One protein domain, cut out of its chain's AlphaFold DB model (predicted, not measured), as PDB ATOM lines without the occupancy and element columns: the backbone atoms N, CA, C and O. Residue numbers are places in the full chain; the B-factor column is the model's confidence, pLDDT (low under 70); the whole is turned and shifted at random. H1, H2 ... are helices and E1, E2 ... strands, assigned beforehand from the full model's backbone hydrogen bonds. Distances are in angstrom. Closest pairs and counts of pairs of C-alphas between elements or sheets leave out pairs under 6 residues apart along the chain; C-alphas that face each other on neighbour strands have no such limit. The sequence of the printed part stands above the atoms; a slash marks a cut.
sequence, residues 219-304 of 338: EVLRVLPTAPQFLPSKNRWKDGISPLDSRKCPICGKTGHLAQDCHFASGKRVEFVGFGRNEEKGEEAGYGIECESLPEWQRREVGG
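This is residues 219 to 304 of the 338 residues of the protein "CCHC-type domain-containing protein" of Blastocystis hominis (UniProt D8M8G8). What shape? Little is regular: a small mixed sheet, order E1, E4, E5, has hairpin E2-E3 as an arm at one end, H1 beyond the other. What size? The 86 printed residues, mixed in class, E1 to E5 before H1, are loose, radius of gyration of the C-alphas 15.3 A, spanning 43 by 40 by 15 A.

What pairs? E1, residues 220-223, is parallel to E4, residues 269-272. E4 with E5, residues 287-290, and E2, residues 229-231, with E3, residues 236-238, form hairpins. N 221 and O 269, N 270 and O 289, N 231 and O 236 are each 2.8 A apart. And H1? H1, residues 296-302, is not on the sheet; 1 of 3 O i to N i+4 and 3 of 4 O i to N i+3 pairs are within hydrogen-bond range.

Where first? E1 starts at C-alpha 220 (-20.800, -6.238, 31.283). Where last? H1, 10.3 A long, ends at C-alpha 302 (-7.472, -3.699, 46.835).

Any cut? The printed part has no cut; links E3-E4 and E4-E5 are long. Low confidence? Residues 274-286 and 294-304 have pLDDT under 70.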
ATOM      1  N   GLU A 219     -22.844  -6.343  35.590       76.81
ATOM      2  CA  GLU A 219     -22.028  -5.384  34.839       76.81
ATOM      3  C   GLU A 219     -21.264  -6.103  33.710       76.81
ATOM      4  O   GLU A 219     -20.600  -7.117  33.950       76.81
ATOM      5  N   VAL A 220     -21.382  -5.602  32.474       80.94
ATOM      6  CA  VAL A 220     -20.800  -6.238  31.283       80.94
ATOM      7  C   VAL A 220     -19.598  -5.442  30.780       80.94
ATOM      8  O   VAL A 220     -19.731  -4.326  30.280       80.94
ATOM      9  N   LEU A 221     -18.415  -6.045  30.861       82.31
ATOM     10  CA  LEU A 221     -17.193  -5.562  30.227       82.31
ATOM     11  C   LEU A 221     -17.152  -6.039  28.773       82.31
ATOM     12  O   LEU A 221     -17.121  -7.239  28.516       82.31
ATOM     13  N   ARG A 222     -17.098  -5.112  27.815       83.38
ATOM     14  CA  ARG A 222     -16.906  -5.448  26.398       83.38
ATOM     15  C   ARG A 222     -15.456  -5.247  25.987       83.38
ATOM     16  O   ARG A 222     -14.887  -4.182  26.207       83.38
ATOM     17  N   VAL A 223     -14.878  -6.277  25.377       83.25
ATOM     18  CA  VAL A 223     -13.511  -6.279  24.851       83.25
ATOM     19  C   VAL A 223     -13.582  -6.519  23.347       83.25
ATOM     20  O   VAL A 223     -14.269  -7.432  22.889       83.25
ATOM     21  N   LEU A 224     -12.869  -5.701  22.574       82.44
ATOM     22  CA  LEU A 224     -12.728  -5.894  21.135       82.44
ATOM     23  C   LEU A 224     -11.407  -6.637  20.860       82.44
ATOM     24  O   LEU A 224     -10.344  -6.097  21.174       82.44
ATOM     25  N   PRO A 225     -11.438  -7.860  20.301       78.50
ATOM     26  CA  PRO A 225     -10.240  -8.562  19.865       78.50
ATOM     27  C   PRO A 225      -9.484  -7.773  18.792       78.50
ATOM     28  O   PRO A 225     -10.036  -6.915  18.103       78.50
ATOM     29  N   THR A 226      -8.200  -8.059  18.613       81.88
ATOM     30  CA  THR A 226      -7.384  -7.436  17.561       81.88
ATOM     31  C   THR A 226      -6.378  -8.454  17.049       81.88
ATOM     32  O   THR A 226      -5.788  -9.180  17.843       81.88
ATOM     33  N   ALA A 227      -6.169  -8.520  15.734       81.19
ATOM     34  CA  ALA A 227      -5.162  -9.405  15.153       81.19
ATOM     35  C   ALA A 227      -3.737  -9.004  15.601       81.19
ATOM     36  O   ALA A 227      -3.468  -7.810  15.767       81.19
ATOM     37  N   PRO A 228      -2.807  -9.963  15.783       84.12
ATOM     38  CA  PRO A 228      -1.414  -9.645  16.080       84.12
ATOM     39  C   PRO A 228      -0.786  -8.856  14.925       84.12
ATOM     40  O   PRO A 228      -1.006  -9.155  13.750       84.12
ATOM     41  N   GLN A 229       0.015  -7.846  15.258       88.38
ATOM     42  CA  GLN A 229       0.582  -6.901  14.294       88.38
ATOM     43  C   GLN A 229       2.103  -7.034  14.260       88.38
ATOM     44  O   GLN A 229       2.768  -6.811  15.269       88.38
ATOM     45  N   PHE A 230       2.687  -7.351  13.106       88.00
ATOM     46  CA  PHE A 230       4.142  -7.328  12.973       88.00
ATOM     47  C   PHE A 230       4.678  -5.890  13.065       88.00
ATOM     48  O   PHE A 230       4.135  -4.981  12.437       88.00
ATOM     49  N   LEU A 231       5.749  -5.688  13.837       84.88
ATOM     50  CA  LEU A 231       6.465  -4.421  13.983       84.88
ATOM     51  C   LEU A 231       7.844  -4.545  13.310       84.88
ATOM     52  O   LEU A 231       8.792  -5.007  13.956       84.88
ATOM     53  N   PRO A 232       8.005  -4.117  12.038       85.12
ATOM     54  CA  PRO A 232       9.262  -4.277  11.304       85.12
ATOM     55  C   PRO A 232      10.463  -3.634  12.008       85.12
ATOM     56  O   PRO A 232      11.549  -4.201  12.020       85.12
ATOM     57  N   SER A 233      10.253  -2.491  12.670       82.00
ATOM     58  CA  SER A 233      11.279  -1.757  13.424       82.00
ATOM     59  C   SER A 233      11.793  -2.472  14.681       82.00
ATOM     60  O   SER A 233      12.851  -2.103  15.183       82.00
ATOM     61  N   LYS A 234      11.077  -3.487  15.187       81.06
ATOM     62  CA  LYS A 234      11.510  -4.355  16.300       81.06
ATOM     63  C   LYS A 234      11.807  -5.797  15.858       81.06
ATOM     64  O   LYS A 234      12.176  -6.616  16.691       81.06
ATOM     65  N   ASN A 235      11.597  -6.120  14.577       80.75
ATOM     66  CA  ASN A 235      11.584  -7.484  14.031       80.75
ATOM     67  C   ASN A 235      10.736  -8.478  14.864       80.75
ATOM     68  O   ASN A 235      11.102  -9.640  15.037       80.75
ATOM     69  N   ARG A 236       9.615  -8.006  15.432       84.50
ATOM     70  CA  ARG A 236       8.807  -8.732  16.427       84.50
ATOM     71  C   ARG A 236       7.319  -8.565  16.139       84.50
ATOM     72  O   ARG A 236       6.890  -7.508  15.683       84.50
ATOM     73  N   TRP A 237       6.514  -9.573  16.458       83.88
ATOM     74  CA  TRP A 237       5.065  -9.403  16.533       83.88
ATOM     75  C   TRP A 237       4.687  -8.648  17.818       83.88
ATOM     76  O   TRP A 237       5.272  -8.855  18.883       83.88
ATOM     77  N   LYS A 238       3.728  -7.733  17.700       82.19
ATOM     78  CA  LYS A 238       2.937  -7.207  18.809       82.19
ATOM     79  C   LYS A 238       1.735  -8.126  18.972       82.19
ATOM     80  O   LYS A 238       1.026  -8.384  17.996       82.19
ATOM     81  N   ASP A 239       1.523  -8.593  20.194       81.75
ATOM     82  CA  ASP A 239       0.430  -9.502  20.523       81.75
ATOM     83  C   ASP A 239      -0.932  -8.865  20.209       81.75
ATOM     84  O   ASP A 239      -1.137  -7.656  20.374       81.75
ATOM     85  N   GLY A 240      -1.844  -9.688  19.697       81.12
ATOM     86  CA  GLY A 240      -3.217  -9.299  19.408       81.12
ATOM     87  C   GLY A 240      -4.106  -9.488  20.633       81.12
ATOM     88  O   GLY A 240      -3.933 -10.457  21.369       81.12
ATOM     89  N   ILE A 241      -5.081  -8.597  20.843       81.81
ATOM     90  CA  ILE A 241      -6.039  -8.734  21.948       81.81
ATOM     91  C   ILE A 241      -6.847 -10.020  21.723       81.81
ATOM     92  O   ILE A 241      -7.602 -10.124  20.756       81.81
ATOM     93  N   SER A 242      -6.681 -10.990  22.621       81.88
ATOM     94  CA  SER A 242      -7.287 -12.322  22.559       81.88
ATOM     95  C   SER A 242      -7.883 -12.692  23.922       81.88
ATOM     96  O   SER A 242      -7.257 -12.386  24.938       81.88
ATOM     97  N   PRO A 243      -9.030 -13.404  23.991       75.88
ATOM     98  CA  PRO A 243      -9.542 -13.951  25.254       75.88
ATOM     99  C   PRO A 243      -8.548 -14.894  25.951       75.88
ATOM    100  O   PRO A 243      -8.636 -15.105  27.158       75.88
ATOM    101  N   LEU A 244      -7.619 -15.465  25.173       77.62
ATOM    102  CA  LEU A 244      -6.650 -16.483  25.575       77.62
ATOM    103  C   LEU A 244      -5.200 -15.951  25.602       77.62
ATOM    104  O   LEU A 244      -4.267 -16.751  25.571       77.62
ATOM    105  N   ASP A 245      -4.991 -14.628  25.613       80.38
ATOM    106  CA  ASP A 245      -3.649 -14.053  25.797       80.38
ATOM    107  C   ASP A 245      -3.134 -14.371  27.215       80.38
ATOM    108  O   ASP A 245      -3.643 -13.864  28.218       80.38
ATOM    109  N   SER A 246      -2.129 -15.246  27.285       78.06
ATOM    110  CA  SER A 246      -1.435 -15.643  28.514       78.06
ATOM    111  C   SER A 246      -0.257 -14.733  28.873       78.06
ATOM    112  O   SER A 246       0.237 -14.790  30.001       78.06
ATOM    113  N   ARG A 247       0.189 -13.875  27.943       84.38
ATOM    114  CA  ARG A 247       1.209 -12.859  28.199       84.38
ATOM    115  C   ARG A 247       0.570 -11.675  28.914       84.38
ATOM    116  O   ARG A 247       0.997 -11.373  30.026       84.38
ATOM    117  N   LYS A 248      -0.420 -11.008  28.308       86.75
ATOM    118  CA  LYS A 248      -1.070  -9.787  28.826       86.75
ATOM    119  C   LYS A 248      -2.588  -9.964  28.907       86.75
ATOM    120  O   LYS A 248      -3.256 -10.175  27.905       86.75
ATOM    121  N   CYS A 249      -3.160  -9.786  30.098       87.56
ATOM    122  CA  CYS A 249      -4.606  -9.868  30.273       87.56
ATOM    123  C   CYS A 249      -5.322  -8.787  29.433       87.56
ATOM    124  O   CYS A 249      -5.068  -7.594  29.647       87.56
ATOM    125  N   PRO A 250      -6.269  -9.151  28.545       86.50
ATOM    126  CA  PRO A 250      -6.898  -8.216  27.606       86.50
ATOM    127  C   PRO A 250      -7.823  -7.187  28.280       86.50
ATOM    128  O   PRO A 250      -8.249  -6.233  27.637       86.50
ATOM    129  N   ILE A 251      -8.134  -7.369  29.570       86.75
ATOM    130  CA  ILE A 251      -9.036  -6.505  30.347       86.75
ATOM    131  C   ILE A 251      -8.270  -5.398  31.087       86.75
ATOM    132  O   ILE A 251      -8.769  -4.284  31.217       86.75
ATOM    133  N   CYS A 252      -7.060  -5.683  31.588       87.00
ATOM    134  CA  CYS A 252      -6.303  -4.736  32.421       87.00
ATOM    135  C   CYS A 252      -4.832  -4.524  32.023       87.00
ATOM    136  O   CYS A 252      -4.117  -3.791  32.707       87.00
ATOM    137  N   GLY A 253      -4.350  -5.180  30.962       83.31
ATOM    138  CA  GLY A 253      -2.998  -5.028  30.411       83.31
ATOM    139  C   GLY A 253      -1.850  -5.578  31.271       83.31
ATOM    140  O   GLY A 253      -0.711  -5.618  30.804       83.31
ATOM    141  N   LYS A 254      -2.116  -6.009  32.513       84.19
ATOM    142  CA  LYS A 254      -1.120  -6.638  33.394       84.19
ATOM    143  C   LYS A 254      -0.826  -8.072  32.943       84.19
ATOM    144  O   LYS A 254      -1.709  -8.766  32.441       84.19
ATOM    145  N   THR A 255       0.405  -8.512  33.167       86.19
ATOM    146  CA  THR A 255       0.875  -9.859  32.830       86.19
ATOM    147  C   THR A 255       0.515 -10.904  33.895       86.19
ATOM    148  O   THR A 255       0.007 -10.564  34.967       86.19
ATOM    149  N   GLY A 256       0.734 -12.187  33.585       85.50
ATOM    150  CA  GLY A 256       0.722 -13.284  34.566       85.50
ATOM    151  C   GLY A 256      -0.648 -13.792  35.041       85.50
ATOM    152  O   GLY A 256      -0.698 -14.482  36.054       85.50
ATOM    153  N   HIS A 257      -1.743 -13.456  34.355       87.19
ATOM    154  CA  HIS A 257      -3.090 -13.985  34.624       87.19
ATOM    155  C   HIS A 257      -3.971 -13.869  33.366       87.19
ATOM    156  O   HIS A 257      -3.719 -12.999  32.527       87.19
ATOM    157  N   LEU A 258      -4.997 -14.720  33.228       86.50
ATOM    158  CA  LEU A 258      -5.910 -14.696  32.078       86.50
ATOM    159  C   LEU A 258      -7.069 -13.706  32.287       86.50
ATOM    160  O   LEU A 258      -7.248 -13.123  33.358       86.50
ATOM    161  N   ALA A 259      -7.890 -13.524  31.249       84.31
ATOM    162  CA  ALA A 259      -9.093 -12.688  31.296       84.31
ATOM    163  C   ALA A 259     -10.073 -13.108  32.411       84.31
ATOM    164  O   ALA A 259     -10.580 -12.252  33.132       84.31
ATOM    165  N   GLN A 260     -10.286 -14.417  32.578       83.56
ATOM    166  CA  GLN A 260     -11.177 -15.010  33.587       83.56
ATOM    167  C   GLN A 260     -10.734 -14.724  35.038       83.56
ATOM    168  O   GLN A 260     -11.568 -14.550  35.923       83.56
ATOM    169  N   ASP A 261      -9.419 -14.623  35.265       86.12
ATOM    170  CA  ASP A 261      -8.795 -14.419  36.579       86.12
ATOM    171  C   ASP A 261      -8.623 -12.920  36.901       86.12
ATOM    172  O   ASP A 261      -7.978 -12.535  37.881       86.12
ATOM    173  N   CYS A 262      -9.128 -12.034  36.037       86.75
ATOM    174  CA  CYS A 262      -8.855 -10.612  36.132       86.75
ATOM    175  C   CYS A 262      -9.636  -9.958  37.273       86.75
ATOM    176  O   CYS A 262     -10.860  -9.849  37.228       86.75
ATOM    177  N   HIS A 263      -8.920  -9.396  38.251       85.25
ATOM    178  CA  HIS A 263      -9.531  -8.678  39.375       85.25
ATOM    179  C   HIS A 263     -10.519  -7.579  38.930       85.25
ATOM    180  O   HIS A 263     -11.558  -7.400  39.555       85.25
ATOM    181  N   PHE A 264     -10.236  -6.870  37.830       84.62
ATOM    182  CA  PHE A 264     -11.125  -5.828  37.289       84.62
ATOM    183  C   PHE A 264     -12.442  -6.372  36.705       84.62
ATOM    184  O   PHE A 264     -13.412  -5.620  36.597       84.62
ATOM    185  N   ALA A 265     -12.471  -7.656  36.342       85.31
ATOM    186  CA  ALA A 265     -13.638  -8.363  35.829       85.31
ATOM    187  C   ALA A 265     -14.370  -9.192  36.892       85.31
ATOM    188  O   ALA A 265     -15.426  -9.738  36.602       85.31
ATOM    189  N   SER A 266     -13.847  -9.303  38.112       84.69
ATOM    190  CA  SER A 266     -14.437 -10.165  39.136       84.69
ATOM    191  C   SER A 266     -15.898  -9.802  39.446       84.69
ATOM    192  O   SER A 266     -16.207  -8.656  39.777       84.69
ATOM    193  N   GLY A 267     -16.796 -10.788  39.346       80.44
ATOM    194  CA  GLY A 267     -18.243 -10.600  39.488       80.44
ATOM    195  C   GLY A 267     -18.922  -9.927  38.287       80.44
ATOM    196  O   GLY A 267     -20.063  -9.484  38.414       80.44
ATOM    197  N   LYS A 268     -18.232  -9.824  37.143       85.38
ATOM    198  CA  LYS A 268     -18.714  -9.213  35.895       85.38
ATOM    199  C   LYS A 268     -18.744 -10.235  34.763       85.38
ATOM    200  O   LYS A 268     -18.016 -11.233  34.773       85.38
ATOM    201  N   ARG A 269     -19.558  -9.952  33.745       84.69
ATOM    202  CA  ARG A 269     -19.537 -10.694  32.479       84.69
ATOM    203  C   ARG A 269     -18.573 -10.010  31.514       84.69
ATOM    204  O   ARG A 269     -18.623  -8.794  31.369       84.69
ATOM    205  N   VAL A 270     -17.715 -10.771  30.845       85.56
ATOM    206  CA  VAL A 270     -16.765 -10.261  29.849       85.56
ATOM    207  C   VAL A 270     -17.168 -10.777  28.477       85.56
ATOM    208  O   VAL A 270     -17.180 -11.985  28.256       85.56
ATOM    209  N   GLU A 271     -17.495  -9.879  27.556       86.62
ATOM    210  CA  GLU A 271     -17.944 -10.207  26.201       86.62
ATOM    211  C   GLU A 271     -16.896  -9.798  25.164       86.62
ATOM    212  O   GLU A 271     -16.579  -8.616  25.008       86.62
ATOM    213  N   PHE A 272     -16.379 -10.787  24.435       81.12
ATOM    214  CA  PHE A 272     -15.435 -10.606  23.338       81.12
ATOM    215  C   PHE A 272     -16.194 -10.519  22.012       81.12
ATOM    216  O   PHE A 272     -16.608 -11.531  21.433       81.12
ATOM    217  N   VAL A 273     -16.405  -9.288  21.546       78.62
ATOM    218  CA  VAL A 273     -17.209  -8.988  20.352       78.62
ATOM    219  C   VAL A 273     -16.502  -9.511  19.098       78.62
ATOM    220  O   VAL A 273     -15.302  -9.324  18.938       78.62
ATOM    221  N   GLY A 274     -17.231 -10.189  18.209       66.69
ATOM    222  CA  GLY A 274     -16.674 -10.736  16.963       66.69
ATOM    223  C   GLY A 274     -15.799 -11.992  17.111       66.69
ATOM    224  O   GLY A 274     -15.297 -12.485  16.107       66.69
ATOM    225  N   PHE A 275     -15.629 -12.552  18.316       60.69
ATOM    226  CA  PHE A 275     -14.865 -13.793  18.529       60.69
ATOM    227  C   PHE A 275     -15.773 -15.039  18.566       60.69
ATOM    228  O   PHE A 275     -15.820 -15.769  19.556       60.69
ATOM    229  N   GLY A 276     -16.529 -15.257  17.486       55.25
ATOM    230  CA  GLY A 276     -17.465 -16.376  17.338       55.25
ATOM    231  C   GLY A 276     -16.942 -17.462  16.397       55.25
ATOM    232  O   GLY A 276     -16.452 -17.162  15.315       55.25
ATOM    233  N   ARG A 277     -17.080 -18.740  16.772       52.31
ATOM    234  CA  ARG A 277     -16.684 -19.890  15.926       52.31
ATOM    235  C   ARG A 277     -17.753 -20.323  14.908       52.31
ATOM    236  O   ARG A 277     -17.545 -21.300  14.197       52.31
ATOM    237  N   ASN A 278     -18.891 -19.626  14.879       48.12
ATOM    238  CA  ASN A 278     -20.137 -20.072  14.256       48.12
ATOM    239  C   ASN A 278     -20.621 -19.053  13.207       48.12
ATOM    240  O   ASN A 278     -21.614 -18.368  13.423       48.12
ATOM    241  N   GLU A 279     -19.930 -18.949  12.070       53.50
ATOM    242  CA  GLU A 279     -20.291 -18.009  10.988       53.50
ATOM    243  C   GLU A 279     -21.605 -18.378  10.260       53.50
ATOM    244  O   GLU A 279     -22.168 -17.562   9.534       53.50
ATOM    245  N   GLU A 280     -22.137 -19.590  10.467       55.56
ATOM    246  CA  GLU A 280     -23.314 -20.122   9.754       55.56
ATOM    247  C   GLU A 280     -24.659 -19.457  10.112       55.56
ATOM    248  O   GLU A 280     -25.672 -19.723   9.460       55.56
ATOM    249  N   LYS A 281     -24.706 -18.597  11.138       46.78
ATOM    250  CA  LYS A 281     -25.879 -17.769  11.463       46.78
ATOM    251  C   LYS A 281     -25.433 -16.361  11.831       46.78
ATOM    252  O   LYS A 281     -24.602 -16.193  12.712       46.78
ATOM    253  N   GLY A 282     -26.033 -15.359  11.185       49.97
ATOM    254  CA  GLY A 282     -25.710 -13.934  11.341       49.97
ATOM    255  C   GLY A 282     -26.173 -13.291  12.654       49.97
ATOM    256  O   GLY A 282     -26.685 -12.177  12.637       49.97
ATOM    257  N   GLU A 283     -26.025 -13.993  13.775       50.41
ATOM    258  CA  GLU A 283     -26.103 -13.426  15.121       50.41
ATOM    259  C   GLU A 283     -24.669 -13.128  15.582       50.41
ATOM    260  O   GLU A 283     -23.766 -13.935  15.352       50.41
ATOM    261  N   GLU A 284     -24.422 -11.987  16.235       52.78
ATOM    262  CA  GLU A 284     -23.093 -11.657  16.772       52.78
ATOM    263  C   GLU A 284     -22.756 -12.566  17.968       52.78
ATOM    264  O   GLU A 284     -22.927 -12.197  19.130       52.78
ATOM    265  N   ALA A 285     -22.279 -13.779  17.678       53.25
ATOM    266  CA  ALA A 285     -21.936 -14.817  18.648       53.25
ATOM    267  C   ALA A 285     -20.642 -14.488  19.424       53.25
ATOM    268  O   ALA A 285     -19.641 -15.200  19.335       53.25
ATOM    269  N   GLY A 286     -20.658 -13.382  20.173       62.69
ATOM    270  CA  GLY A 286     -19.560 -12.951  21.029       62.69
ATOM    271  C   GLY A 286     -19.280 -13.964  22.138       62.69
ATOM    272  O   GLY A 286     -20.182 -14.380  22.869       62.69
ATOM    273  N   TYR A 287     -18.014 -14.356  22.278       75.06
ATOM    274  CA  TYR A 287     -17.592 -15.267  23.335       75.06
ATOM    275  C   TYR A 287     -17.684 -14.567  24.699       75.06
ATOM    276  O   TYR A 287     -17.065 -13.525  24.914       75.06
ATOM    277  N   GLY A 288     -18.489 -15.126  25.605       79.69
ATOM    278  CA  GLY A 288     -18.733 -14.575  26.936       79.69
ATOM    279  C   GLY A 288     -18.071 -15.401  28.037       79.69
ATOM    280  O   GLY A 288     -18.367 -16.588  28.157       79.69
ATOM    281  N   ILE A 289     -17.241 -14.765  28.865       83.12
ATOM    282  CA  ILE A 289     -16.689 -15.330  30.106       83.12
ATOM    283  C   ILE A 289     -17.457 -14.735  31.293       83.12
ATOM    284  O   ILE A 289     -17.683 -13.527  31.345       83.12
ATOM    285  N   GLU A 290     -17.836 -15.557  32.266       82.88
ATOM    286  CA  GLU A 290     -18.302 -15.093  33.577       82.88
ATOM    287  C   GLU A 290     -17.141 -15.216  34.568       82.88
ATOM    288  O   GLU A 290     -16.577 -16.298  34.728       82.88
ATOM    289  N   CYS A 291     -16.722 -14.101  35.168       80.12
ATOM    290  CA  CYS A 291     -15.535 -14.060  36.026       80.12
ATOM    291  C   CYS A 291     -15.950 -14.140  37.499       80.12
ATOM    292  O   CYS A 291     -16.744 -13.321  37.970       80.12
ATOM    293  N   GLU A 292     -15.408 -15.108  38.241       79.12
ATOM    294  CA  GLU A 292     -15.853 -15.410  39.606       79.12
ATOM    295  C   GLU A 292     -15.693 -14.212  40.564       79.12
ATOM    296  O   GLU A 292     -14.767 -13.398  40.459       79.12
ATOM    297  N   SER A 293     -16.624 -14.072  41.515       75.44
ATOM    298  CA  SER A 293     -16.578 -13.009  42.520       75.44
ATOM    299  C   SER A 293     -15.532 -13.321  43.597       75.44
ATOM    300  O   SER A 293     -15.728 -14.231  44.403       75.44
ATOM    301  N   LEU A 294     -14.451 -12.543  43.655       65.25
ATOM    302  CA  LEU A 294     -13.313 -12.814  44.531       65.25
ATOM    303  C   LEU A 294     -13.706 -12.765  46.018       65.25
ATOM    304  O   LEU A 294     -14.489 -11.894  46.416       65.25
ATOM    305  N   PRO A 295     -13.138 -13.647  46.860       63.59
ATOM    306  CA  PRO A 295     -13.453 -13.717  48.283       63.59
ATOM    307  C   PRO A 295     -13.034 -12.449  49.044       63.59
ATOM    308  O   PRO A 295     -12.143 -11.699  48.646       63.59
ATOM    309  N   GLU A 296     -13.674 -12.200  50.189       53.34
ATOM    310  CA  GLU A 296     -13.558 -10.924  50.915       53.34
ATOM    311  C   GLU A 296     -12.151 -10.553  51.388       53.34
ATOM    312  O   GLU A 296     -11.853  -9.368  51.533       53.34
ATOM    313  N   TRP A 297     -11.292 -11.540  51.648       61.38
ATOM    314  CA  TRP A 297      -9.902 -11.282  52.017       61.38
ATOM    315  C   TRP A 297      -9.141 -10.633  50.851       61.38
ATOM    316  O   TRP A 297      -8.475  -9.621  51.050       61.38
ATOM    317  N   GLN A 298      -9.358 -11.121  49.629       63.03
ATOM    318  CA  GLN A 298      -8.739 -10.619  48.403       63.03
ATOM    319  C   GLN A 298      -9.372  -9.299  47.923       63.03
ATOM    320  O   GLN A 298      -8.710  -8.481  47.288       63.03
ATOM    321  N   ARG A 299     -10.638  -9.031  48.289       57.50
ATOM    322  CA  ARG A 299     -11.247  -7.694  48.137       57.50
ATOM    323  C   ARG A 299     -10.603  -6.648  49.059       57.50
ATOM    324  O   ARG A 299     -10.467  -5.492  48.663       57.50
ATOM    325  N   ARG A 300     -10.193  -7.031  50.276       51.44
ATOM    326  CA  ARG A 300      -9.625  -6.097  51.269       51.44
ATOM    327  C   ARG A 300      -8.236  -5.570  50.905       51.44
ATOM    328  O   ARG A 300      -7.963  -4.413  51.209       51.44
ATOM    329  N   GLU A 301      -7.409  -6.346  50.207       56.38
ATOM    330  CA  GLU A 301      -6.093  -5.880  49.733       56.38
ATOM    331  C   GLU A 301      -6.192  -4.752  48.688       56.38
ATOM    332  O   GLU A 301      -5.298  -3.916  48.601       56.38
ATOM    333  N   VAL A 302      -7.295  -4.677  47.931       52.91
ATOM    334  CA  VAL A 302      -7.472  -3.699  46.835       52.91
ATOM    335  C   VAL A 302      -8.235  -2.435  47.266       52.91
ATOM    336  O   VAL A 302      -8.184  -1.411  46.587       52.91
ATOM    337  N   GLY A 303      -8.877  -2.442  48.441       40.31
ATOM    338  CA  GLY A 303      -9.494  -1.240  49.022       40.31
ATOM    339  C   GLY A 303      -8.483  -0.164  49.455       40.31
ATOM    340  O   GLY A 303      -8.839   1.010  49.579       40.31
ATOM    341  N   GLY A 304      -7.219  -0.541  49.667       39.44
ATOM    342  CA  GLY A 304      -6.146   0.373  50.049       39.44
ATOM    343  C   GLY A 304      -5.630   1.203  48.874       39.44
ATOM    344  O   GLY A 304      -4.737   0.769  48.156       39.44
TER     345      GLY A 304